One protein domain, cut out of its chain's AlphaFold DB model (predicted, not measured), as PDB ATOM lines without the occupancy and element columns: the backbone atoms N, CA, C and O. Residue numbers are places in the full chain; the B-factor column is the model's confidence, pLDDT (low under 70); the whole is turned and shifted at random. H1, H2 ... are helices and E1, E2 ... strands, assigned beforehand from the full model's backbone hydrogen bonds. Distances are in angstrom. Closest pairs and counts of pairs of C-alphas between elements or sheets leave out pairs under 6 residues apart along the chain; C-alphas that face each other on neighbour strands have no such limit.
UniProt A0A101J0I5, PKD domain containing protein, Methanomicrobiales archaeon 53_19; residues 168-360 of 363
ATOM      1  N   VAL A 168     185.582 141.494  77.558       59.84
ATOM      2  CA  VAL A 168     185.318 142.785  78.209       59.84
ATOM      3  C   VAL A 168     185.308 143.911  77.182       59.84
ATOM      4  O   VAL A 168     184.423 144.756  77.258       59.84
ATOM      5  N   GLU A 169     186.214 143.875  76.201       60.34
ATOM      6  CA  GLU A 169     186.240 144.829  75.084       60.34
ATOM      7  C   GLU A 169     185.013 144.657  74.179       60.34
ATOM      8  O   GLU A 169     184.295 145.618  73.917       60.34
ATOM      9  N   TYR A 170     184.678 143.420  73.794       59.31
ATOM     10  CA  TYR A 170     183.455 143.131  73.044       59.31
ATOM     11  C   TYR A 170     182.200 143.587  73.798       59.31
ATOM     12  O   TYR A 170     181.273 144.105  73.181       59.31
ATOM     13  N   PHE A 171     182.153 143.417  75.125       61.62
ATOM     14  CA  PHE A 171     181.045 143.914  75.936       61.62
ATOM     15  C   PHE A 171     181.011 145.447  75.982       61.62
ATOM     16  O   PHE A 171     179.938 146.016  75.783       61.62
ATOM     17  N   SER A 172     182.146 146.128  76.187       61.94
ATOM     18  CA  SER A 172     182.195 147.596  76.213       61.94
ATOM     19  C   SER A 172     181.883 148.228  74.856       61.94
ATOM     20  O   SER A 172     181.227 149.262  74.828       61.94
ATOM     21  N   GLU A 173     182.214 147.570  73.741       64.19
ATOM     22  CA  GLU A 173     181.761 147.950  72.396       64.19
ATOM     23  C   GLU A 173     180.236 147.869  72.191       64.19
ATOM     24  O   GLU A 173     179.723 148.440  71.226       64.19
ATOM     25  N   LYS A 174     179.501 147.106  73.015       63.41
ATOM     26  CA  LYS A 174     178.025 147.038  72.959       63.41
ATOM     27  C   LYS A 174     177.340 147.962  73.964       63.41
ATOM     28  O   LYS A 174     176.111 148.035  73.955       63.41
ATOM     29  N   LEU A 175     178.100 148.651  74.812       64.31
ATOM     30  CA  LEU A 175     177.571 149.716  75.655       64.31
ATOM     31  C   LEU A 175     177.510 151.032  74.862       64.31
ATOM     32  O   LEU A 175     178.309 151.256  73.956       64.31
ATOM     33  N   ASP A 176     176.561 151.901  75.208       66.25
ATOM     34  CA  ASP A 176     176.444 153.234  74.606       66.25
ATOM     35  C   ASP A 176     177.667 154.123  74.930       66.25
ATOM     36  O   ASP A 176     178.362 153.891  75.924       66.25
ATOM     37  N   GLU A 177     177.933 155.159  74.125       67.00
ATOM     38  CA  GLU A 177     179.194 155.923  74.165       67.00
ATOM     39  C   GLU A 177     179.532 156.510  75.544       67.00
ATOM     40  O   GLU A 177     180.706 156.667  75.866       67.00
ATOM     41  N   ASP A 178     178.536 156.846  76.363       71.19
ATOM     42  CA  ASP A 178     178.736 157.449  77.688       71.19
ATOM     43  C   ASP A 178     178.856 156.417  78.826       71.19
ATOM     44  O   ASP A 178     178.964 156.785  80.001       71.19
ATOM     45  N   ALA A 179     178.806 155.123  78.509       78.00
ATOM     46  CA  ALA A 179     178.890 154.067  79.500       78.00
ATOM     47  C   ALA A 179     180.280 153.959  80.145       78.00
ATOM     48  O   ALA A 179     181.334 154.219  79.554       78.00
ATOM     49  N   ILE A 180     180.247 153.526  81.401       84.69
ATOM     50  CA  ILE A 180     181.393 153.308  82.265       84.69
ATOM     51  C   ILE A 180     181.326 151.866  82.749       84.69
ATOM     52  O   ILE A 180     180.317 151.424  83.307       84.69
ATOM     53  N   TYR A 181     182.431 151.156  82.569       84.88
ATOM     54  CA  TYR A 181     182.659 149.833  83.123       84.88
ATOM     55  C   TYR A 181     183.794 149.930  84.139       84.88
ATOM     56  O   TYR A 181     184.888 150.398  83.826       84.88
ATOM     57  N   PHE A 182     183.540 149.488  85.364       85.50
ATOM     58  CA  PHE A 182     184.549 149.411  86.409       85.50
ATOM     59  C   PHE A 182     184.515 148.027  87.042       85.50
ATOM     60  O   PHE A 182     183.486 147.590  87.562       85.50
ATOM     61  N   THR A 183     185.656 147.350  87.049       82.56
ATOM     62  CA  THR A 183     185.838 146.129  87.826       82.56
ATOM     63  C   THR A 183     187.020 146.233  88.756       82.56
ATOM     64  O   THR A 183     188.020 146.900  88.490       82.56
ATOM     65  N   ARG A 184     186.892 145.528  89.878       75.88
ATOM     66  CA  ARG A 184     187.956 145.371  90.858       75.88
ATOM     67  C   ARG A 184     188.029 143.911  91.258       75.88
ATOM     68  O   ARG A 184     187.120 143.398  91.910       75.88
ATOM     69  N   ILE A 185     189.114 143.265  90.864       68.62
ATOM     70  CA  ILE A 185     189.414 141.859  91.122       68.62
ATOM     71  C   ILE A 185     190.416 141.787  92.271       68.62
ATOM     72  O   ILE A 185     191.300 142.636  92.393       68.62
ATOM     73  N   ARG A 186     190.255 140.810  93.161       63.09
ATOM     74  CA  ARG A 186     190.865 140.840  94.489       63.09
ATOM     75  C   ARG A 186     191.451 139.495  94.899       63.09
ATOM     76  O   ARG A 186     190.831 138.458  94.720       63.09
ATOM     77  N   LEU A 187     192.619 139.561  95.540       50.12
ATOM     78  CA  LEU A 187     193.319 138.442  96.181       50.12
ATOM     79  C   LEU A 187     193.729 138.793  97.639       50.12
ATOM     80  O   LEU A 187     194.874 138.567  98.028       50.12
ATOM     81  N   GLY A 188     192.876 139.443  98.452       48.75
ATOM     82  CA  GLY A 188     193.305 140.011  99.753       48.75
ATOM     83  C   GLY A 188     192.198 140.495 100.705       48.75
ATOM     84  O   GLY A 188     191.021 140.266 100.469       48.75
ATOM     85  N   ASN A 189     192.550 141.189 101.803       52.44
ATOM     86  CA  ASN A 189     191.691 141.297 103.008       52.44
ATOM     87  C   ASN A 189     191.485 142.744 103.575       52.44
ATOM     88  O   ASN A 189     191.868 142.966 104.722       52.44
ATOM     89  N   LYS A 190     190.965 143.742 102.812       55.97
ATOM     90  CA  LYS A 190     191.518 145.136 102.670       55.97
ATOM     91  C   LYS A 190     190.819 146.123 101.686       55.97
ATOM     92  O   LYS A 190     191.542 146.963 101.167       55.97
ATOM     93  N   ALA A 191     189.507 146.074 101.396       60.97
ATOM     94  CA  ALA A 191     188.854 146.973 100.409       60.97
ATOM     95  C   ALA A 191     187.551 147.632 100.908       60.97
ATOM     96  O   ALA A 191     186.798 146.973 101.620       60.97
ATOM     97  N   SER A 192     187.223 148.872 100.498       74.44
ATOM     98  CA  SER A 192     185.990 149.561 100.944       74.44
ATOM     99  C   SER A 192     185.167 150.239  99.840       74.44
ATOM    100  O   SER A 192     185.731 150.837  98.922       74.44
ATOM    101  N   ILE A 193     183.839 150.224 100.016       80.31
ATOM    102  CA  ILE A 193     182.899 151.189  99.431       80.31
ATOM    103  C   ILE A 193     182.428 152.173 100.507       80.31
ATOM    104  O   ILE A 193     182.284 151.826 101.682       80.31
ATOM    105  N   SER A 194     182.184 153.414 100.106       88.00
ATOM    106  CA  SER A 194     181.457 154.410 100.897       88.00
ATOM    107  C   SER A 194     180.686 155.342  99.969       88.00
ATOM    108  O   SER A 194     180.977 155.386  98.776       88.00
ATOM    109  N   GLY A 195     179.717 156.093 100.486       91.00
ATOM    110  CA  GLY A 195     178.991 157.067  99.675       91.00
ATOM    111  C   GLY A 195     177.524 157.181 100.043       91.00
ATOM    112  O   GLY A 195     177.124 156.856 101.162       91.00
ATOM    113  N   PHE A 196     176.713 157.642  99.098       92.50
ATOM    114  CA  PHE A 196     175.271 157.732  99.270       92.50
ATOM    115  C   PHE A 196     174.498 157.616  97.956       92.50
ATOM    116  O   PHE A 196     175.017 157.893  96.876       92.50
ATOM    117  N   VAL A 197     173.224 157.264  98.104       91.56
ATOM    118  CA  VAL A 197     172.159 157.344  97.109       91.56
ATOM    119  C   VAL A 197     170.988 158.102  97.737       91.56
ATOM    120  O   VAL A 197     170.468 157.695  98.774       91.56
ATOM    121  N   ASN A 198     170.572 159.191  97.099       92.50
ATOM    122  CA  ASN A 198     169.398 159.989  97.433       92.50
ATOM    123  C   ASN A 198     168.376 159.880  96.294       92.50
ATOM    124  O   ASN A 198     168.752 159.872  95.123       92.50
ATOM    125  N   LEU A 199     167.088 159.811  96.632       91.19
ATOM    126  CA  LEU A 199     165.988 159.831  95.665       91.19
ATOM    127  C   LEU A 199     164.665 160.261  96.310       91.19
ATOM    128  O   LEU A 199     164.440 160.049  97.505       91.19
ATOM    129  N   THR A 200     163.759 160.811  95.505       92.12
ATOM    130  CA  THR A 200     162.348 161.022  95.859       92.12
ATOM    131  C   THR A 200     161.508 159.899  95.245       92.12
ATOM    132  O   THR A 200     161.592 159.631  94.051       92.12
ATOM    133  N   ILE A 201     160.668 159.236  96.036       91.31
ATOM    134  CA  ILE A 201     159.738 158.200  95.568       91.31
ATOM    135  C   ILE A 201     158.610 158.860  94.770       91.31
ATOM    136  O   ILE A 201     157.949 159.767  95.270       91.31
ATOM    137  N   ASN A 202     158.351 158.395  93.545       84.75
ATOM    138  CA  ASN A 202     157.359 159.008  92.650       84.75
ATOM    139  C   ASN A 202     156.085 158.153  92.472       84.75
ATOM    140  O   ASN A 202     155.069 158.639  91.984       84.75
ATOM    141  N   ASN A 203     156.082 156.891  92.912       80.12
ATOM    142  CA  ASN A 203     154.931 155.993  92.767       80.12
ATOM    143  C   ASN A 203     154.672 155.162  94.038       80.12
ATOM    144  O   ASN A 203     155.515 155.051  94.928       80.12
ATOM    145  N   THR A 204     153.475 154.590  94.141       76.25
ATOM    146  CA  THR A 204     153.082 153.668  95.208       76.25
ATOM    147  C   THR A 204     153.774 152.305  95.057       76.25
ATOM    148  O   THR A 204     154.500 152.039  94.095       76.25
ATOM    149  N   ASN A 205     153.568 151.429  96.046       85.44
ATOM    150  CA  ASN A 205     154.112 150.064  96.115       85.44
ATOM    151  C   ASN A 205     155.644 149.955  96.232       85.44
ATOM    152  O   ASN A 205     156.170 148.843  96.206       85.44
ATOM    153  N   SER A 206     156.350 151.071  96.435       90.12
ATOM    154  CA  SER A 206     157.759 151.048  96.837       90.12
ATOM    155  C   SER A 206     157.904 150.642  98.312       90.12
ATOM    156  O   SER A 206     157.061 150.985  99.145       90.12
ATOM    157  N   TYR A 207     158.963 149.916  98.668       92.00
ATOM    158  CA  TYR A 207     159.254 149.524 100.051       92.00
ATOM    159  C   TYR A 207     160.747 149.269 100.287       92.00
ATOM    160  O   TYR A 207     161.521 149.090  99.351       92.00
ATOM    161  N   ILE A 208     161.129 149.218 101.562       93.75
ATOM    162  CA  ILE A 208     162.429 148.715 102.021       93.75
ATOM    163  C   ILE A 208     162.231 147.596 103.047       93.75
ATOM    164  O   ILE A 208     161.215 147.575 103.752       93.75
ATOM    165  N   ILE A 209     163.207 146.698 103.157       93.06
ATOM    166  CA  ILE A 209     163.322 145.698 104.221       93.06
ATOM    167  C   ILE A 209     164.622 145.943 104.988       93.06
ATOM    168  O   ILE A 209     165.691 146.114 104.406       93.06
ATOM    169  N   ARG A 210     164.511 145.953 106.316       93.19
ATOM    170  CA  ARG A 210     165.602 146.119 107.276       93.19
ATOM    171  C   ARG A 210     165.675 144.922 108.216       93.19
ATOM    172  O   ARG A 210     164.679 144.220 108.410       93.19
ATOM    173  N   ASP A 211     166.825 144.734 108.849       90.00
ATOM    174  CA  ASP A 211     167.080 143.662 109.822       90.00
ATOM    175  C   ASP A 211     166.466 143.879 111.221       90.00
ATOM    176  O   ASP A 211     166.465 142.966 112.048       90.00
ATOM    177  N   VAL A 212     165.867 145.045 111.484       91.44
ATOM    178  CA  VAL A 212     165.147 145.371 112.732       91.44
ATOM    179  C   VAL A 212     163.678 145.720 112.475       91.44
ATOM    180  O   VAL A 212     163.311 146.350 111.484       91.44
ATOM    181  N   ALA A 213     162.820 145.329 113.423       80.56
ATOM    182  CA  ALA A 213     161.392 145.613 113.411       80.56
ATOM    183  C   ALA A 213     161.064 147.132 113.420       80.56
ATOM    184  O   ALA A 213     161.680 147.886 114.176       80.56
ATOM    185  N   PRO A 214     160.052 147.600 112.658       82.69
ATOM    186  CA  PRO A 214     159.335 146.866 111.611       82.69
ATOM    187  C   PRO A 214     160.265 146.587 110.423       82.69
ATOM    188  O   PRO A 214     160.834 147.518 109.856       82.69
ATOM    189  N   THR A 215     160.413 145.312 110.058       90.44
ATOM    190  CA  THR A 215     161.382 144.877 109.042       90.44
ATOM    191  C   THR A 215     161.045 145.505 107.697       90.44
ATOM    192  O   THR A 215     161.853 146.239 107.142       90.44
ATOM    193  N   ARG A 216     159.807 145.329 107.225       93.69
ATOM    194  CA  ARG A 216     159.284 146.024 106.044       93.69
ATOM    195  C   ARG A 216     158.778 147.424 106.398       93.69
ATOM    196  O   ARG A 216     157.910 147.578 107.257       93.69
ATOM    197  N   VAL A 217     159.250 148.430 105.665       93.19
ATOM    198  CA  VAL A 217     158.731 149.804 105.692       93.19
ATOM    199  C   VAL A 217     158.238 150.154 104.291       93.19
ATOM    200  O   VAL A 217     159.023 150.245 103.350       93.19
ATOM    201  N   ASN A 218     156.927 150.353 104.146       93.69
ATOM    202  CA  ASN A 218     156.344 150.814 102.886       93.69
ATOM    203  C   ASN A 218     156.633 152.311 102.685       93.69
ATOM    204  O   ASN A 218     156.542 153.110 103.628       93.69
ATOM    205  N   LEU A 219     156.947 152.670 101.443       92.38
ATOM    206  CA  LEU A 219     157.186 154.030 100.982       92.38
ATOM    207  C   LEU A 219     156.003 154.514 100.132       92.38
ATOM    208  O   LEU A 219     155.253 153.734  99.543       92.38
ATOM    209  N   THR A 220     155.832 155.826 100.093       92.44
ATOM    210  CA  THR A 220     154.741 156.545  99.434       92.44
ATOM    211  C   THR A 220     155.297 157.640  98.530       92.44
ATOM    212  O   THR A 220     156.411 158.116  98.739       92.44
ATOM    213  N   SER A 221     154.529 158.038  97.511       93.31
ATOM    214  CA  SER A 221     154.925 159.139  96.624       93.31
ATOM    215  C   SER A 221     155.189 160.416  97.438       93.31
ATOM    216  O   SER A 221     154.402 160.763  98.320       93.31
ATOM    217  N   GLY A 222     156.317 161.072  97.170       91.50
ATOM    218  CA  GLY A 222     156.833 162.217  97.920       91.50
ATOM    219  C   GLY A 222     157.798 161.876  99.064       91.50
ATOM    220  O   GLY A 222     158.437 162.793  99.576       91.50
ATOM    221  N   ASP A 223     157.960 160.605  99.457       95.38
ATOM    222  CA  ASP A 223     159.005 160.236 100.420       95.38
ATOM    223  C   ASP A 223     160.401 160.451  99.826       95.38
ATOM    224  O   ASP A 223     160.719 159.941  98.753       95.38
ATOM    225  N   ARG A 224     161.265 161.141 100.567       95.38
ATOM    226  CA  ARG A 224     162.697 161.248 100.283       95.38
ATOM    227  C   ARG A 224     163.449 160.149 101.006       95.38
ATOM    228  O   ARG A 224     163.370 160.061 102.232       95.38
ATOM    229  N   LEU A 225     164.185 159.336 100.262       94.31
ATOM    230  CA  LEU A 225     165.036 158.277 100.786       94.31
ATOM    231  C   LEU A 225     166.503 158.669 100.586       94.31
ATOM    232  O   LEU A 225     166.901 159.020  99.478       94.31
ATOM    233  N   SER A 226     167.301 158.594 101.649       95.12
ATOM    234  CA  SER A 226     168.762 158.707 101.591       95.12
ATOM    235  C   SER A 226     169.364 157.445 102.193       95.12
ATOM    236  O   SER A 226     169.146 157.152 103.368       95.12
ATOM    237  N   ILE A 227     170.092 156.682 101.385       92.88
ATOM    238  CA  ILE A 227     170.822 155.481 101.791       92.88
ATOM    239  C   ILE A 227     172.301 155.837 101.745       92.88
ATOM    240  O   ILE A 227     172.824 156.181 100.688       92.88
ATOM    241  N   LYS A 228     172.980 155.766 102.887       92.81
ATOM    242  CA  LYS A 228     174.425 155.983 102.981       92.81
ATOM    243  C   LYS A 228     175.126 154.647 103.146       92.81
ATOM    244  O   LYS A 228     174.732 153.852 103.999       92.81
ATOM    245  N   PHE A 229     176.159 154.435 102.343       88.19
ATOM    246  CA  PHE A 229     177.021 153.261 102.378       88.19
ATOM    247  C   PHE A 229     178.323 153.607 103.088       88.19
ATOM    248  O   PHE A 229     178.862 154.710 102.937       88.19
ATOM    249  N   GLY A 230     178.862 152.638 103.816       77.44
ATOM    250  CA  GLY A 230     180.026 152.849 104.659       77.44
ATOM    251  C   GLY A 230     179.632 153.262 106.076       77.44
ATOM    252  O   GLY A 230     178.673 153.988 106.323       77.44
ATOM    253  N   GLY A 231     180.422 152.764 107.018       68.12
ATOM    254  CA  GLY A 231     180.145 152.797 108.453       68.12
ATOM    255  C   GLY A 231     181.061 151.823 109.189       68.12
ATOM    256  O   GLY A 231     181.521 152.118 110.289       68.12
ATOM    257  N   HIS A 232     181.439 150.728 108.518       69.44
ATOM    258  CA  HIS A 232     182.513 149.837 108.941       69.44
ATOM    259  C   HIS A 232     183.643 149.770 107.896       69.44
ATOM    260  O   HIS A 232     183.380 149.463 106.727       69.44
ATOM    261  N   PRO A 233     184.916 150.009 108.275       65.31
ATOM    262  CA  PRO A 233     186.051 149.801 107.382       65.31
ATOM    263  C   PRO A 233     186.115 148.347 106.901       65.31
ATOM    264  O   PRO A 233     186.089 147.422 107.711       65.31
ATOM    265  N   ASN A 234     186.246 148.148 105.591       64.25
ATOM    266  CA  ASN A 234     186.461 146.844 104.947       64.25
ATOM    267  C   ASN A 234     185.362 145.776 105.146       64.25
ATOM    268  O   ASN A 234     185.659 144.590 105.001       64.25
ATOM    269  N   GLN A 235     184.133 146.178 105.499       69.75
ATOM    270  CA  GLN A 235     182.985 145.263 105.674       69.75
ATOM    271  C   GLN A 235     181.657 145.786 105.094       69.75
ATOM    272  O   GLN A 235     180.686 145.039 105.055       69.75
ATOM    273  N   ALA A 236     181.589 147.045 104.647       74.44
ATOM    274  CA  ALA A 236     180.400 147.566 103.971       74.44
ATOM    275  C   ALA A 236     180.174 146.843 102.634       74.44
ATOM    276  O   ALA A 236     181.107 146.742 101.835       74.44
ATOM    277  N   SER A 237     178.939 146.397 102.401       78.38
ATOM    278  CA  SER A 237     178.458 145.876 101.118       78.38
ATOM    279  C   SER A 237     177.476 146.858 100.478       78.38
ATOM    280  O   SER A 237     176.879 147.702 101.153       78.38
ATOM    281  N   ALA A 238     177.338 146.783  99.159       83.38
ATOM    282  CA  ALA A 238     176.397 147.575  98.385       83.38
ATOM    283  C   ALA A 238     176.033 146.832  97.099       83.38
ATOM    284  O   ALA A 238     176.850 146.702  96.190       83.38
ATOM    285  N   TYR A 239     174.783 146.406  97.012       84.81
ATOM    286  CA  TYR A 239     174.191 145.876  95.795       84.81
ATOM    287  C   TYR A 239     173.232 146.934  95.263       84.81
ATOM    288  O   TYR A 239     172.373 147.414  96.004       84.81
ATOM    289  N   LEU A 240     173.386 147.319  93.998       84.44
ATOM    290  CA  LEU A 240     172.464 148.216  93.303       84.44
ATOM    291  C   LEU A 240     172.159 147.624  91.929       84.44
ATOM    292  O   LEU A 240     173.037 147.494  91.080       84.44
ATOM    293  N   PHE A 241     170.892 147.295  91.716       82.44
ATOM    294  CA  PHE A 241     170.345 146.901  90.427       82.44
ATOM    295  C   PHE A 241     169.250 147.888  90.028       82.44
ATOM    296  O   PHE A 241     168.361 148.195  90.830       82.44
ATOM    297  N   SER A 242     169.287 148.364  88.785       76.38
ATOM    298  CA  SER A 242     168.250 149.255  88.261       76.38
ATOM    299  C   SER A 242     168.119 149.198  86.749       76.38
ATOM    300  O   SER A 242     169.134 149.230  86.051       76.38
ATOM    301  N   VAL A 243     166.875 149.232  86.255       73.00
ATOM    302  CA  VAL A 243     166.554 149.311  84.823       73.00
ATOM    303  C   VAL A 243     165.831 150.627  84.524       73.00
ATOM    304  O   VAL A 243     164.605 150.749  84.587       73.00
ATOM    305  N   GLY A 244     166.623 151.656  84.238       71.00
ATOM    306  CA  GLY A 244     166.121 153.001  83.956       71.00
ATOM    307  C   GLY A 244     165.490 153.637  85.191       71.00
ATOM    308  O   GLY A 244     165.964 153.462  86.314       71.00
ATOM    309  N   ASN A 245     164.386 154.364  84.994       66.56
ATOM    310  CA  ASN A 245     163.660 155.023  86.084       66.56
ATOM    311  C   ASN A 245     162.655 154.113  86.828       66.56
ATOM    312  O   ASN A 245     161.779 154.619  87.536       66.56
ATOM    313  N   LYS A 246     162.760 152.787  86.663       63.88
ATOM    314  CA  LYS A 246     161.869 151.764  87.238       63.88
ATOM    315  C   LYS A 246     162.676 150.568  87.748       63.88
ATOM    316  O   LYS A 246     163.818 150.376  87.352       63.88
ATOM    317  N   GLY A 247     162.064 149.745  88.602       60.59
ATOM    318  CA  GLY A 247     162.612 148.436  88.987       60.59
ATOM    319  C   GLY A 247     163.977 148.530  89.667       60.59
ATOM    320  O   GLY A 247     164.991 148.148  89.093       60.59
ATOM    321  N   TRP A 248     163.992 149.083  90.876       74.88
ATOM    322  CA  TRP A 248     165.199 149.316  91.667       74.88
ATOM    323  C   TRP A 248     165.294 148.339  92.830       74.88
ATOM    324  O   TRP A 248     164.350 148.252  93.620       74.88
ATOM    325  N   SER A 249     166.450 147.691  92.965       81.69
ATOM    326  CA  SER A 249     166.842 146.944  94.159       81.69
ATOM    327  C   SER A 249     168.155 147.488  94.704       81.69
ATOM    328  O   SER A 249     169.158 147.541  93.995       81.69
ATOM    329  N   ILE A 250     168.126 147.910  95.966       84.88
ATOM    330  CA  ILE A 250     169.292 148.329  96.746       84.88
ATOM    331  C   ILE A 250     169.332 147.525  98.044       84.88
ATOM    332  O   ILE A 250     168.333 147.484  98.769       84.88
ATOM    333  N   SER A 251     170.489 146.960  98.369       84.56
ATOM    334  CA  SER A 251     170.792 146.383  99.682       84.56
ATOM    335  C   SER A 251     172.255 146.629 100.066       84.56
ATOM    336  O   SER A 251     173.076 147.015  99.234       84.56
ATOM    337  N   GLY A 252     172.584 146.461 101.346       82.44
ATOM    338  CA  GLY A 252     173.944 146.614 101.851       82.44
ATOM    339  C   GLY A 252     174.027 146.568 103.375       82.44
ATOM    340  O   GLY A 252     173.173 147.106 104.086       82.44
ATOM    341  N   ASP A 253     175.086 145.950 103.878       82.19
ATOM    342  CA  ASP A 253     175.454 145.923 105.290       82.19
ATOM    343  C   ASP A 253     176.181 147.210 105.689       82.19
ATOM    344  O   ASP A 253     176.891 147.822 104.884       82.19
ATOM    345  N   TYR A 254     176.045 147.596 106.957       86.38
ATOM    346  CA  TYR A 254     176.559 148.854 107.501       86.38
ATOM    347  C   TYR A 254     176.027 150.074 106.737       86.38
ATOM    348  O   TYR A 254     176.776 150.998 106.398       86.38
ATOM    349  N   THR A 255     174.721 150.071 106.459       90.00
ATOM    350  CA  THR A 255     174.023 151.146 105.750       90.00
ATOM    351  C   THR A 255     173.272 152.049 106.725       90.00
ATOM    352  O   THR A 255     172.677 151.608 107.703       90.00
ATOM    353  N   THR A 256     173.287 153.359 106.470       92.75
ATOM    354  CA  THR A 256     172.515 154.333 107.259       92.75
ATOM    355  C   THR A 256     171.389 154.896 106.405       92.75
ATOM    356  O   THR A 256     171.646 155.583 105.417       92.75
ATOM    357  N   ILE A 257     170.142 154.615 106.786       94.50
ATOM    358  CA  ILE A 257     168.951 154.935 105.992       94.50
ATOM    359  C   ILE A 257     168.195 156.104 106.630       94.50
ATOM    360  O   ILE A 257     167.849 156.052 107.809       94.50
ATOM    361  N   TYR A 258     167.853 157.125 105.850       96.12
ATOM    362  CA  TYR A 258     166.956 158.206 106.256       96.12
ATOM    363  C   TYR A 258     165.718 158.232 105.359       96.12
ATOM    364  O   TYR A 258     165.833 158.129 104.138       96.12
ATOM    365  N   ARG A 259     164.543 158.428 105.963       96.12
ATOM    366  CA  ARG A 259     163.284 158.735 105.271       96.12
ATOM    367  C   ARG A 259     162.803 160.107 105.724       96.12
ATOM    368  O   ARG A 259     162.537 160.284 106.909       96.12
ATOM    369  N   ASN A 260     162.663 161.056 104.800       96.31
ATOM    370  CA  ASN A 260     162.273 162.445 105.088       96.31
ATOM    371  C   ASN A 260     163.127 163.050 106.220       96.31
ATOM    372  O   ASN A 260     162.598 163.532 107.219       96.31
ATOM    373  N   ASP A 261     164.450 162.908 106.095       95.38
ATOM    374  CA  ASP A 261     165.472 163.319 107.072       95.38
ATOM    375  C   ASP A 261     165.418 162.613 108.450       95.38
ATOM    376  O   ASP A 261     166.281 162.835 109.301       95.38
ATOM    377  N   VAL A 262     164.475 161.686 108.668       96.25
ATOM    378  CA  VAL A 262     164.383 160.857 109.880       96.25
ATOM    379  C   VAL A 262     165.180 159.565 109.704       96.25
ATOM    380  O   VAL A 262     164.919 158.782 108.790       96.25
ATOM    381  N   LEU A 263     166.133 159.318 110.607       95.56
ATOM    382  CA  LEU A 263     166.923 158.084 110.653       95.56
ATOM    383  C   LEU A 263     166.026 156.860 110.900       95.56
ATOM    384  O   LEU A 263     165.241 156.829 111.848       95.56
ATOM    385  N   LEU A 264     166.204 155.823 110.085       94.56
ATOM    386  CA  LEU A 264     165.615 154.503 110.263       94.56
ATOM    387  C   LEU A 264     166.687 153.543 110.799       94.56
ATOM    388  O   LEU A 264     167.741 153.391 110.195       94.56
ATOM    389  N   SER A 265     166.418 152.884 111.928       93.12
ATOM    390  CA  SER A 265     167.343 151.908 112.530       93.12
ATOM    391  C   SER A 265     167.563 150.674 111.644       93.12
ATOM    392  O   SER A 265     166.604 150.197 111.041       93.12
ATOM    393  N   GLY A 266     168.763 150.094 111.673       90.00
ATOM    394  CA  GLY A 266     169.076 148.835 110.985       90.00
ATOM    395  C   GLY A 266     169.572 148.990 109.557       90.00
ATOM    396  O   GLY A 266     169.330 150.011 108.912       90.00
ATOM    397  N   ASP A 267     170.228 147.937 109.083       87.75
ATOM    398  CA  ASP A 267     170.783 147.860 107.737       87.75
ATOM    399  C   ASP A 267     169.697 147.549 106.701       87.75
ATOM    400  O   ASP A 267     168.722 146.841 106.969       87.75
ATOM    401  N   LEU A 268     169.903 148.038 105.480       91.25
ATOM    402  CA  LEU A 268     169.066 147.787 104.315       91.25
ATOM    403  C   LEU A 268     169.339 146.389 103.748       91.25
ATOM    404  O   LEU A 268     170.321 146.178 103.040       91.25
ATOM    405  N   LYS A 269     168.455 145.427 104.018       89.12
ATOM    406  CA  LYS A 269     168.588 144.060 103.486       89.12
ATOM    407  C   LYS A 269     167.931 143.884 102.117       89.12
ATOM    408  O   LYS A 269     168.386 143.061 101.335       89.12
ATOM    409  N   GLU A 270     166.913 144.681 101.805       89.00
ATOM    410  CA  GLU A 270     166.268 144.707 100.489       89.00
ATOM    411  C   GLU A 270     165.621 146.076 100.260       89.00
ATOM    412  O   GLU A 270     165.203 146.752 101.205       89.00
ATOM    413  N   SER A 271     165.439 146.456  99.004       89.31
ATOM    414  CA  SER A 271     164.455 147.465  98.634       89.31
ATOM    415  C   SER A 271     163.830 147.139  97.291       89.31
ATOM    416  O   SER A 271     164.404 146.438  96.468       89.31
ATOM    417  N   TRP A 272     162.632 147.671  97.088       88.94
ATOM    418  CA  TRP A 272     161.928 147.627  95.824       88.94
ATOM    419  C   TRP A 272     161.375 149.019  95.576       88.94
ATOM    420  O   TRP A 272     160.422 149.436  96.240       88.94
ATOM    421  N   ILE A 273     161.988 149.768  94.662       85.81
ATOM    422  CA  ILE A 273     161.514 151.105  94.297       85.81
ATOM    423  C   ILE A 273     160.935 151.033  92.884       85.81
ATOM    424  O   ILE A 273     161.612 150.705  91.908       85.81
ATOM    425  N   THR A 274     159.633 151.291  92.787       83.69
ATOM    426  CA  THR A 274     158.858 151.136  91.549       83.69
ATOM    427  C   THR A 274     159.118 152.273  90.570       83.69
ATOM    428  O   THR A 274     159.165 152.036  89.364       83.69
ATOM    429  N   GLN A 275     159.287 153.495  91.085       83.50
ATOM    430  CA  GLN A 275     159.613 154.701  90.326       83.50
ATOM    431  C   GLN A 275     160.102 155.813  91.266       83.50
ATOM    432  O   GLN A 275     159.581 155.975  92.373       83.50
ATOM    433  N   TYR A 276     161.049 156.622  90.798       85.94
ATOM    434  CA  TYR A 276     161.677 157.702  91.563       85.94
ATOM    435  C   TYR A 276     161.960 158.939  90.690       85.94
ATOM    436  O   TYR A 276     161.858 158.894  89.462       85.94
ATOM    437  N   THR A 277     162.288 160.047  91.349       86.56
ATOM    438  CA  THR A 277     162.770 161.327  90.801       86.56
ATOM    439  C   THR A 277     163.879 161.881  91.699       86.56
ATOM    440  O   THR A 277     164.209 161.271  92.715       86.56
ATOM    441  N   ASP A 278     164.456 163.031  91.332       86.69
ATOM    442  CA  ASP A 278     165.467 163.756  92.124       86.69
ATOM    443  C   ASP A 278     166.641 162.872  92.571       86.69
ATOM    444  O   ASP A 278     167.093 162.939  93.714       86.69
ATOM    445  N   TYR A 279     167.085 161.987  91.677       86.94
ATOM    446  CA  TYR A 279     168.181 161.082  91.974       86.94
ATOM    447  C   TYR A 279     169.507 161.829  92.052       86.94
ATOM    448  O   TYR A 279     169.830 162.634  91.178       86.94
ATOM    449  N   GLU A 280     170.271 161.516  93.087       89.81
ATOM    450  CA  GLU A 280     171.618 162.012  93.313       89.81
ATOM    451  C   GLU A 280     172.420 160.907  94.007       89.81
ATOM    452  O   GLU A 280     171.937 160.252  94.932       89.81
ATOM    453  N   SER A 281     173.670 160.705  93.606       90.88
ATOM    454  CA  SER A 281     174.574 159.797  94.308       90.88
ATOM    455  C   SER A 281     176.020 160.256  94.233       90.88
ATOM    456  O   SER A 281     176.419 160.988  93.328       90.88
ATOM    457  N   SER A 282     176.817 159.798  95.189       93.19
ATOM    458  CA  SER A 282     178.273 159.735  95.071       93.19
ATOM    459  C   SER A 282     178.695 158.410  95.680       93.19
ATOM    460  O   SER A 282     178.457 158.186  96.868       93.19
ATOM    461  N   LEU A 283     179.263 157.516  94.868       90.75
ATOM    462  CA  LEU A 283     179.823 156.244  95.319       90.75
ATOM    463  C   LEU A 283     181.341 156.267  95.162       90.75
ATOM    464  O   LEU A 283     181.881 156.621  94.115       90.75
ATOM    465  N   VAL A 284     182.021 155.888  96.237       89.62
ATOM    466  CA  VAL A 284     183.468 155.935  96.386       89.62
ATOM    467  C   VAL A 284     184.000 154.527  96.585       89.62
ATOM    468  O   VAL A 284     183.662 153.866  97.567       89.62
ATOM    469  N   PHE A 285     184.902 154.121  95.700       86.00
ATOM    470  CA  PHE A 285     185.578 152.832  95.718       86.00
ATOM    471  C   PHE A 285     187.075 153.045  95.932       86.00
ATOM    472  O   PHE A 285     187.686 153.911  95.303       86.00
ATOM    473  N   THR A 286     187.677 152.257  96.818       81.12
ATOM    474  CA  THR A 286     189.129 152.258  97.034       81.12
ATOM    475  C   THR A 286     189.736 150.919  96.636       81.12
ATOM    476  O   THR A 286     189.213 149.857  96.994       81.12
ATOM    477  N   SER A 287     190.850 150.986  95.909       76.12
ATOM    478  CA  SER A 287     191.722 149.843  95.641       76.12
ATOM    479  C   SER A 287     192.858 149.778  96.674       76.12
ATOM    480  O   SER A 287     193.362 150.819  97.101       76.12
ATOM    481  N   ASP A 288     193.275 148.571  97.079       71.38
ATOM    482  CA  ASP A 288     194.559 148.369  97.772       71.38
ATOM    483  C   ASP A 288     195.650 148.066  96.739       71.38
ATOM    484  O   ASP A 288     195.549 147.102  95.981       71.38
ATOM    485  N   GLY A 289     196.705 148.884  96.710       63.75
ATOM    486  CA  GLY A 289     197.799 148.748  95.736       63.75
ATOM    487  C   GLY A 289     198.732 147.564  95.969       63.75
ATOM    488  O   GLY A 289     199.894 147.635  95.584       63.75
ATOM    489  N   THR A 290     198.255 146.514  96.638       68.25
ATOM    490  CA  THR A 290     198.999 145.278  96.878       68.25
ATOM    491  C   THR A 290     198.395 144.105  96.115       68.25
ATOM    492  O   THR A 290     199.102 143.481  95.329       68.25
ATOM    493  N   ASN A 291     197.097 143.833  96.296       69.12
ATOM    494  CA  ASN A 291     196.443 142.615  95.804       69.12
ATOM    495  C   ASN A 291     195.102 142.895  95.089       69.12
ATOM    496  O   ASN A 291     194.260 141.995  94.990       69.12
ATOM    497  N   GLN A 292     194.853 144.133  94.649       72.44
ATOM    498  CA  GLN A 292     193.629 144.502  93.935       72.44
ATOM    499  C   GLN A 292     193.953 145.018  92.534       72.44
ATOM    500  O   GLN A 292     194.528 146.091  92.364       72.44
ATOM    501  N   PHE A 293     193.568 144.230  91.535       78.31
ATOM    502  CA  PHE A 293     193.568 144.629  90.136       78.31
ATOM    503  C   PHE A 293     192.305 145.444  89.873       78.31
ATOM    504  O   PHE A 293     191.204 145.004  90.203       78.31
ATOM    505  N   THR A 294     192.449 146.620  89.276       82.75
ATOM    506  CA  THR A 294     191.324 147.452  88.849       82.75
ATOM    507  C   THR A 294     191.372 147.615  87.336       82.75
ATOM    508  O   THR A 294     192.455 147.815  86.789       82.75
ATOM    509  N   ARG A 295     190.210 147.570  86.682       85.38
ATOM    510  CA  ARG A 295     190.023 147.960  85.281       85.38
ATOM    511  C   ARG A 295     188.907 149.002  85.227       85.38
ATOM    512  O   ARG A 295     187.792 148.729  85.666       85.38
ATOM    513  N   LEU A 296     189.214 150.193  84.721       88.25
ATOM    514  CA  LEU A 296     188.262 151.274  84.468       88.25
ATOM    515  C   LEU A 296     188.245 151.567  82.969       88.25
ATOM    516  O   LEU A 296     189.263 151.970  82.412       88.25
ATOM    517  N   ILE A 297     187.085 151.405  82.341       85.94
ATOM    518  CA  ILE A 297     186.832 151.747  80.940       85.94
ATOM    519  C   ILE A 297     185.756 152.835  80.910       85.94
ATOM    520  O   ILE A 297     184.709 152.701  81.549       85.94
ATOM    521  N   ILE A 298     186.013 153.914  80.171       86.31
ATOM    522  CA  ILE A 298     185.090 155.038  79.961       86.31
ATOM    523  C   ILE A 298     185.080 155.348  78.461       86.31
ATOM    524  O   ILE A 298     186.147 155.464  77.865       86.31
ATOM    525  N   LYS A 299     183.902 155.462  77.832       80.38
ATOM    526  CA  LYS A 299     183.757 155.677  76.372       80.38
ATOM    527  C   LYS A 299     184.550 154.684  75.503       80.38
ATOM    528  O   LYS A 299     185.217 155.075  74.547       80.38
ATOM    529  N   ASN A 300     184.522 153.401  75.874       77.25
ATOM    530  CA  ASN A 300     185.317 152.326  75.259       77.25
ATOM    531  C   ASN A 300     186.849 152.572  75.251       77.25
ATOM    532  O   ASN A 300     187.567 151.998  74.439       77.25
ATOM    533  N   GLN A 301     187.364 153.424  76.146       82.06
ATOM    534  CA  GLN A 301     188.798 153.629  76.367       82.06
ATOM    535  C   GLN A 301     189.185 153.124  77.757       82.06
ATOM    536  O   GLN A 301     188.584 153.524  78.756       82.06
ATOM    537  N   THR A 302     190.197 152.261  77.829       86.38
ATOM    538  CA  THR A 302     190.802 151.835  79.097       86.38
ATOM    539  C   THR A 302     191.558 153.007  79.720       86.38
ATOM    540  O   THR A 302     192.512 153.521  79.140       86.38
ATOM    541  N   ILE A 303     191.110 153.439  80.897       88.50
ATOM    542  CA  ILE A 303     191.621 154.608  81.627       88.50
ATOM    543  C   ILE A 303     192.640 154.215  82.697       88.50
ATOM    544  O   ILE A 303     193.651 154.890  82.883       88.50
ATOM    545  N   ASP A 304     192.354 153.127  83.409       87.56
ATOM    546  CA  ASP A 304     193.245 152.511  84.385       87.56
ATOM    547  C   ASP A 304     193.121 150.996  84.248       87.56
ATOM    548  O   ASP A 304     192.011 150.458  84.225       87.56
ATOM    549  N   GLU A 305     194.254 150.304  84.210       87.56
ATOM    550  CA  GLU A 305     194.310 148.848  84.214       87.56
ATOM    551  C   GLU A 305     195.534 148.361  84.993       87.56
ATOM    552  O   GLU A 305     196.655 148.823  84.773       87.56
ATOM    553  N   GLY A 306     195.320 147.436  85.931       82.12
ATOM    554  CA  GLY A 306     196.384 146.834  86.734       82.12
ATOM    555  C   GLY A 306     196.193 146.985  88.241       82.12
ATOM    556  O   GLY A 306     195.164 147.453  88.735       82.12
ATOM    557  N   VAL A 307     197.210 146.568  88.998       81.75
ATOM    558  CA  VAL A 307     197.231 146.716  90.461       81.75
ATOM    559  C   VAL A 307     197.565 148.156  90.827       81.75
ATOM    560  O   VAL A 307     198.624 148.665  90.463       81.75
ATOM    561  N   ASN A 308     196.672 148.821  91.561       82.06
ATOM    562  CA  ASN A 308     196.834 150.227  91.921       82.06
ATOM    563  C   ASN A 308     196.224 150.565  93.290       82.06
ATOM    564  O   ASN A 308     195.404 149.823  93.825       82.06
ATOM    565  N   ASN A 309     196.640 151.697  93.863       85.06
ATOM    566  CA  ASN A 309     196.144 152.220  95.142       85.06
ATOM    567  C   ASN A 309     195.234 153.444  94.933       85.06
ATOM    568  O   ASN A 309     195.322 154.419  95.680       85.06
ATOM    569  N   LEU A 310     194.435 153.433  93.864       87.06
ATOM    570  CA  LEU A 310     193.631 154.582  93.459       87.06
ATOM    571  C   LEU A 310     192.270 154.594  94.168       87.06
ATOM    572  O   LEU A 310     191.686 153.556  94.506       87.06
ATOM    573  N   LYS A 311     191.756 155.805  94.373       89.38
ATOM    574  CA  LYS A 311     190.395 156.084  94.820       89.38
ATOM    575  C   LYS A 311     189.564 156.578  93.641       89.38
ATOM    576  O   LYS A 311     189.884 157.607  93.047       89.38
ATOM    577  N   TYR A 312     188.443 155.916  93.392       91.44
ATOM    578  CA  TYR A 312     187.475 156.288  92.366       91.44
ATOM    579  C   TYR A 312     186.217 156.852  93.025       91.44
ATOM    580  O   TYR A 312     185.685 156.250  93.956       91.44
ATOM    581  N   GLU A 313     185.750 158.013  92.571       93.31
ATOM    582  CA  GLU A 313     184.468 158.606  92.967       93.31
ATOM    583  C   GLU A 313     183.596 158.763  91.720       93.31
ATOM    584  O   GLU A 313     183.988 159.463  90.786       93.31
ATOM    585  N   PHE A 314     182.418 158.144  91.722       92.31
ATOM    586  CA  PHE A 314     181.425 158.256  90.657       92.31
ATOM    587  C   PHE A 314     180.224 159.049  91.174       92.31
ATOM    588  O   PHE A 314     179.597 158.653  92.158       92.31
ATOM    589  N   ILE A 315     179.916 160.173  90.527       92.19
ATOM    590  CA  ILE A 315     178.877 161.119  90.952       92.19
ATOM    591  C   ILE A 315     177.708 161.086  89.969       92.19
ATOM    592  O   ILE A 315     177.899 161.137  88.752       92.19
ATOM    593  N   ASN A 316     176.498 161.041  90.523       89.25
ATOM    594  CA  ASN A 316     175.226 160.844  89.836       89.25
ATOM    595  C   ASN A 316     175.207 159.571  88.974       89.25
ATOM    596  O   ASN A 316     175.030 159.610  87.756       89.25
ATOM    597  N   LEU A 317     175.438 158.439  89.639       86.38
ATOM    598  CA  LEU A 317     175.530 157.108  89.052       86.38
ATOM    599  C   LEU A 317     174.158 156.601  88.578       86.38
ATOM    600  O   LEU A 317     173.341 156.158  89.378       86.38
ATOM    601  N   LYS A 318     173.891 156.674  87.279       79.56
ATOM    602  CA  LYS A 318     172.605 156.352  86.645       79.56
ATOM    603  C   LYS A 318     172.727 155.130  85.718       79.56
ATOM    604  O   LYS A 318     173.840 154.773  85.336       79.56
ATOM    605  N   PRO A 319     171.614 154.479  85.334       70.31
ATOM    606  CA  PRO A 319     171.635 153.419  84.325       70.31
ATOM    607  C   PRO A 319     172.302 153.883  83.026       70.31
ATOM    608  O   PRO A 319     171.985 154.968  82.541       70.31
ATOM    609  N   ALA A 320     173.216 153.076  82.478       59.66
ATOM    610  CA  ALA A 320     173.730 153.275  81.122       59.66
ATOM    611  C   ALA A 320     172.688 152.823  80.108       59.66
ATOM    612  O   ALA A 320     172.058 151.797  80.335       59.66
ATOM    613  N   GLU A 321     172.530 153.535  78.996       53.41
ATOM    614  CA  GLU A 321     171.712 153.020  77.897       53.41
ATOM    615  C   GLU A 321     172.377 151.783  77.246       53.41
ATOM    616  O   GLU A 321     173.602 151.776  77.085       53.41
ATOM    617  N   PRO A 322     171.617 150.724  76.886       50.34
ATOM    618  CA  PRO A 322     170.199 150.504  77.191       50.34
ATOM    619  C   PRO A 322     169.971 150.232  78.690       50.34
ATOM    620  O   PRO A 322     170.495 149.275  79.255       50.34
ATOM    621  N   THR A 323     169.167 151.099  79.316       59.38
ATOM    622  CA  THR A 323     169.127 151.379  80.764       59.38
ATOM    623  C   THR A 323     169.485 150.235  81.741       59.38
ATOM    624  O   THR A 323     168.589 149.546  82.232       59.38
ATOM    625  N   LEU A 324     170.748 150.103  82.157       66.75
ATOM    626  CA  LEU A 324     171.171 149.180  83.222       66.75
ATOM    627  C   LEU A 324     172.189 149.813  84.189       66.75
ATOM    628  O   LEU A 324     173.173 150.416  83.761       66.75
ATOM    629  N   ILE A 325     171.966 149.639  85.500       71.75
ATOM    630  CA  ILE A 325     173.061 149.536  86.479       71.75
ATOM    631  C   ILE A 325     173.085 148.117  87.020       71.75
ATOM    632  O   ILE A 325     172.060 147.616  87.491       71.75
ATOM    633  N   ILE A 326     174.278 147.531  87.034       72.44
ATOM    634  CA  ILE A 326     174.642 146.493  87.995       72.44
ATOM    635  C   ILE A 326     175.813 147.051  88.790       72.44
ATOM    636  O   ILE A 326     176.837 147.389  88.203       72.44
ATOM    637  N   LEU A 327     175.653 147.147  90.105       76.62
ATOM    638  CA  LEU A 327     176.737 147.242  91.066       76.62
ATOM    639  C   LEU A 327     176.644 146.031  91.985       76.62
ATOM    640  O   LEU A 327     175.659 145.873  92.709       76.62
ATOM    641  N   ASP A 328     177.697 145.228  91.973       76.94
ATOM    642  CA  ASP A 328     177.935 144.186  92.960       76.94
ATOM    643  C   ASP A 328     179.131 144.607  93.823       76.94
ATOM    644  O   ASP A 328     180.241 144.789  93.313       76.94
ATOM    645  N   TYR A 329     178.893 144.844  95.114       70.06
ATOM    646  CA  TYR A 329     179.930 145.022  96.125       70.06
ATOM    647  C   TYR A 329     179.579 144.152  97.343       70.06
ATOM    648  O   TYR A 329     178.820 144.588  98.214       70.06
ATOM    649  N   PRO A 330     180.155 142.953  97.456       62.44
ATOM    650  CA  PRO A 330     179.966 142.079  98.607       62.44
ATOM    651  C   PRO A 330     180.841 142.472  99.807       62.44
ATOM    652  O   PRO A 330     181.850 143.173  99.691       62.44
ATOM    653  N   ASN A 331     180.430 142.014 100.988       61.12
ATOM    654  CA  ASN A 331     181.152 142.160 102.261       61.12
ATOM    655  C   ASN A 331     182.295 141.128 102.410       61.12
ATOM    656  O   ASN A 331     183.244 141.347 103.174       61.12
ATOM    657  N   ASP A 332     182.212 140.026 101.664       58.88
ATOM    658  CA  ASP A 332     183.154 138.917 101.672       58.88
ATOM    659  C   ASP A 332     184.479 139.265 100.975       58.88
ATOM    660  O   ASP A 332     184.562 140.030 100.014       58.88
ATOM    661  N   GLN A 333     185.579 138.707 101.489       54.78
ATOM    662  CA  GLN A 333     186.931 139.162 101.135       54.78
ATOM    663  C   GLN A 333     187.430 138.690  99.756       54.78
ATOM    664  O   GLN A 333     188.526 139.090  99.368       54.78
ATOM    665  N   ASN A 334     186.666 137.874  99.024       51.03
ATOM    666  CA  ASN A 334     187.135 137.180  97.817       51.03
ATOM    667  C   ASN A 334     186.461 137.610  96.508       51.03
ATOM    668  O   ASN A 334     186.908 137.183  95.447       51.03
ATOM    669  N   ASP A 335     185.429 138.447  96.560       57.44
ATOM    670  CA  ASP A 335     184.557 138.641  95.405       57.44
ATOM    671  C   ASP A 335     184.813 139.948  94.635       57.44
ATOM    672  O   ASP A 335     185.356 140.946  95.129       57.44
ATOM    673  N   PHE A 336     184.444 139.894  93.358       62.56
ATOM    674  CA  PHE A 336     184.693 140.907  92.341       62.56
ATOM    675  C   PHE A 336     183.751 142.101  92.535       62.56
ATOM    676  O   PHE A 336     182.542 141.898  92.605       62.56
ATOM    677  N   ILE A 337     184.253 143.344  92.481       70.50
ATOM    678  CA  ILE A 337     183.345 144.440  92.100       70.50
ATOM    679  C   ILE A 337     183.075 144.312  90.618       70.50
ATOM    680  O   ILE A 337     184.020 144.229  89.823       70.50
ATOM    681  N   ARG A 338     181.800 144.421  90.255       74.25
ATOM    682  CA  ARG A 338     181.388 144.776  88.900       74.25
ATOM    683  C   ARG A 338     180.457 145.973  88.975       74.25
ATOM    684  O   ARG A 338     179.449 145.918  89.669       74.25
ATOM    685  N   PHE A 339     180.826 147.041  88.279       77.50
ATOM    686  CA  PHE A 339     179.982 148.192  88.014       77.50
ATOM    687  C   PHE A 339     179.855 148.397  86.501       77.50
ATOM    688  O   PHE A 339     180.859 148.492  85.794       77.50
ATOM    689  N   ILE A 340     178.615 148.496  86.033       76.75
ATOM    690  CA  ILE A 340     178.241 148.968  84.698       76.75
ATOM    691  C   ILE A 340     177.195 150.058  84.896       76.75
ATOM    692  O   ILE A 340     176.249 149.852  85.658       76.75
ATOM    693  N   GLY A 341     177.342 151.194  84.220       81.06
ATOM    694  CA  GLY A 341     176.369 152.284  84.257       81.06
ATOM    695  C   GLY A 341     176.919 153.571  83.646       81.06
ATOM    696  O   GLY A 341     177.922 153.561  82.944       81.06
ATOM    697  N   GLN A 342     176.259 154.690  83.906       84.69
ATOM    698  CA  GLN A 342     176.681 156.035  83.518       84.69
ATOM    699  C   GLN A 342     176.892 156.881  84.779       84.69
ATOM    700  O   GLN A 342     176.239 156.671  85.796       84.69
ATOM    701  N   ALA A 343     177.762 157.883  84.715       88.38
ATOM    702  CA  ALA A 343     177.925 158.893  85.760       88.38
ATOM    703  C   ALA A 343     177.918 160.281  85.112       88.38
ATOM    704  O   ALA A 343     178.181 160.404  83.917       88.38
ATOM    705  N   ASN A 344     177.648 161.336  85.880       90.31
ATOM    706  CA  ASN A 344     177.908 162.697  85.405       90.31
ATOM    707  C   ASN A 344     179.372 163.087  85.596       90.31
ATOM    708  O   ASN A 344     179.897 163.834  84.781       90.31
ATOM    709  N   ILE A 345     180.025 162.607  86.656       92.31
ATOM    710  CA  ILE A 345     181.428 162.918  86.949       92.31
ATOM    711  C   ILE A 345     182.118 161.652  87.453       92.31
ATOM    712  O   ILE A 345     181.590 160.981  88.343       92.31
ATOM    713  N   VAL A 346     183.313 161.359  86.937       93.56
ATOM    714  CA  VAL A 346     184.241 160.393  87.546       93.56
ATOM    715  C   VAL A 346     185.491 161.130  88.001       93.56
ATOM    716  O   VAL A 346     186.075 161.910  87.244       93.56
ATOM    717  N   LYS A 347     185.926 160.867  89.236       94.56
ATOM    718  CA  LYS A 347     187.206 161.348  89.763       94.56
ATOM    719  C   LYS A 347     188.127 160.194  90.131       94.56
ATOM    720  O   LYS A 347     187.681 159.217  90.728       94.56
ATOM    721  N   ARG A 348     189.419 160.380  89.868       93.50
ATOM    722  CA  ARG A 348     190.534 159.521  90.283       93.50
ATOM    723  C   ARG A 348     191.411 160.310  91.251       93.50
ATOM    724  O   ARG A 348     191.865 161.401  90.918       93.50
ATOM    725  N   ASP A 349     191.564 159.821  92.480       92.12
ATOM    726  CA  ASP A 349     192.257 160.499  93.590       92.12
ATOM    727  C   ASP A 349     191.811 161.960  93.828       92.12
ATOM    728  O   ASP A 349     192.567 162.819  94.279       92.12
ATOM    729  N   GLY A 350     190.533 162.244  93.552       91.88
ATOM    730  CA  GLY A 350     189.930 163.574  93.690       91.88
ATOM    731  C   GLY A 350     190.112 164.502  92.482       91.88
ATOM    732  O   GLY A 350     189.500 165.568  92.464       91.88
ATOM    733  N   VAL A 351     190.877 164.099  91.463       94.38
ATOM    734  CA  VAL A 351     190.977 164.794  90.171       94.38
ATOM    735  C   VAL A 351     189.856 164.308  89.257       94.38
ATOM    736  O   VAL A 351     189.715 163.103  89.058       94.38
ATOM    737  N   THR A 352     189.060 165.216  88.689       95.19
ATOM    738  CA  THR A 352     188.056 164.852  87.676       95.19
ATOM    739  C   THR A 352     188.743 164.336  86.415       95.19
ATOM    740  O   THR A 352     189.592 165.022  85.850       95.19
ATOM    741  N   ILE A 353     188.366 163.133  85.984       94.19
ATOM    742  CA  ILE A 353     188.887 162.474  84.775       94.19
ATOM    743  C   ILE A 353     187.834 162.362  83.667       94.19
ATOM    744  O   ILE A 353     188.190 162.229  82.502       94.19
ATOM    745  N   TYR A 354     186.551 162.465  84.013       92.19
ATOM    746  CA  TYR A 354     185.423 162.450  83.083       92.19
ATOM    747  C   TYR A 354     184.301 163.334  83.628       92.19
ATOM    748  O   TYR A 354     184.013 163.281  84.828       92.19
ATOM    749  N   GLU A 355     183.664 164.115  82.758       92.56
ATOM    750  CA  GLU A 355     182.536 164.982  83.097       92.56
ATOM    751  C   GLU A 355     181.548 165.097  81.921       92.56
ATOM    752  O   GLU A 355     181.920 165.467  80.814       92.56
ATOM    753  N   ASN A 356     180.270 164.791  82.167       86.69
ATOM    754  CA  ASN A 356     179.125 165.010  81.269       86.69
ATOM    755  C   ASN A 356     179.316 164.560  79.799       86.69
ATOM    756  O   ASN A 356     178.905 165.271  78.884       86.69
ATOM    757  N   GLY A 357     179.904 163.380  79.570       84.25
ATOM    758  CA  GLY A 357     180.135 162.822  78.226       84.25
ATOM    759  C   GLY A 357     181.520 163.122  77.638       84.25
ATOM    760  O   GLY A 357     181.864 162.577  76.585       84.25
ATOM    761  N   GLU A 358     182.338 163.932  78.319       87.19
ATOM    762  CA  GLU A 358     183.703 164.280  77.916       87.19
ATOM    763  C   GLU A 358     184.748 163.637  78.842       87.19
ATOM    764  O   GLU A 358     184.676 163.728  80.071       87.19
ATOM    765  N   LEU A 359     185.759 162.997  78.248       88.38
ATOM    766  CA  LEU A 359     186.947 162.526  78.960       88.38
ATOM    767  C   LEU A 359     187.943 163.691  79.085       88.38
ATOM    768  O   LEU A 359     188.349 164.276  78.082       88.38
ATOM    769  N   LEU A 360     188.333 164.036  80.314       89.12
ATOM    770  CA  LEU A 360     189.178 165.204  80.617       89.12
ATOM    771  C   LEU A 360     190.676 164.874  80.709       89.12
ATOM    772  O   LEU A 360     191.501 165.759  80.937       89.12
TER     773      LEU A 360
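Overview. This is residues 168 to 360 of the 363 residues of the protein "PKD domain containing protein" of Methanomicrobiales archaeon 53_19 (UniProt A0A101J0I5). Two walls of antiparallel strands lie face to face as a flattened sandwich, joined where the long strand E10 bends by 140 degrees at residue 274 and passes from one wall into the other. One wall holds E1, E3, E4, E6, E7, E11, E12, E14, E15 and the first part of E10; the other holds E2, E5, E8, E9, E13, E16, E17 and the rest of E10. The small helix H1 sits outside the first wall, near E1 and E11. The printed part has 193 residues, mostly strand: H1, then E1 to E17, in one branched, twisted sheet. It is compact, with a radius of gyration of the C-alphas of 16.4 A and spans of 45 by 34 by 27 A.

Arrangement. Start at H1, residues 168 to 172, whose O i to N i+4 pair is within hydrogen-bond range. It is on the sheet at a height of 9.3 A, over none of the strands but only just: two of its C-alphas fall on E1, residues 180 to 186, and two on E11, residues 292 to 298. E11 lies on one side of E1, N 183 to O 295 being 2.9 A, and E15, residues 337 to 341, on the other side, N 182 to O 339 being 2.9 A. E11 forms a hairpin with edge strand E12, residues 301 to 307, N 294 to O 306 being 2.9 A. E15 forms one with E14, residues 325 to 329, N 328 to O 338 being 3.0 A. E14 is also the neighbour of E6, residues 238 to 243, N 240 to O 327 being 3.0 A; E6 and E7, residues 246 to 251, form a hairpin, N 241 to O 249 being 2.9 A. Now see the staggered pairing of E10, residues 268 to 286: with E3, residues 207 to 210, N 207 to O 272 is 2.9 A; with E7, N 273 to O 248 is 3.0 A; with E2, residues 192 to 201, N 198 to O 280 is 2.8 A; with E13, residues 311 to 315, N 285 to O 312 is 2.9 A. E3 and edge strand E4, residues 216 to 218, form a hairpin, N 208 to O 217 being 2.9 A. E5, residues 224 to 229, has E2 on one side, N 197 to O 227 being 2.8 A, and E8, residues 255 to 259, on the other side, N 226 to O 258 being 2.9 A; E8 and edge strand E9, residues 262 to 264, form a hairpin. E16, residues 345 to 348, is the neighbour of E13, N 313 to O 347 being 2.9 A, and forms a hairpin with edge strand E17, residues 351 to 355. The closest C-alphas of E2 and E6, Ile 193 and Ala 238, are 7.5 A apart.

Along the chain. Find C-alpha 168 at (185.318, 142.785, 78.209), where H1 begins. E1 is 19.9 A long, E2 28.2 A and E11 19.5 A. E10 bends at C-alpha 274, (158.858, 151.136, 91.549), and measures 21.8 A end to end; E17 ends at C-alpha 355, (182.536, 164.982, 83.097).

Size, cuts and confidence. The farthest C-alphas, Ala 213 and Leu 360, are 47.2 A apart. The printed part has no cut and no long link. Mean pLDDT of the printed part is 81.2; 40 residues are under 70, among them 168 to 177, 185 to 191 and 330 to 336.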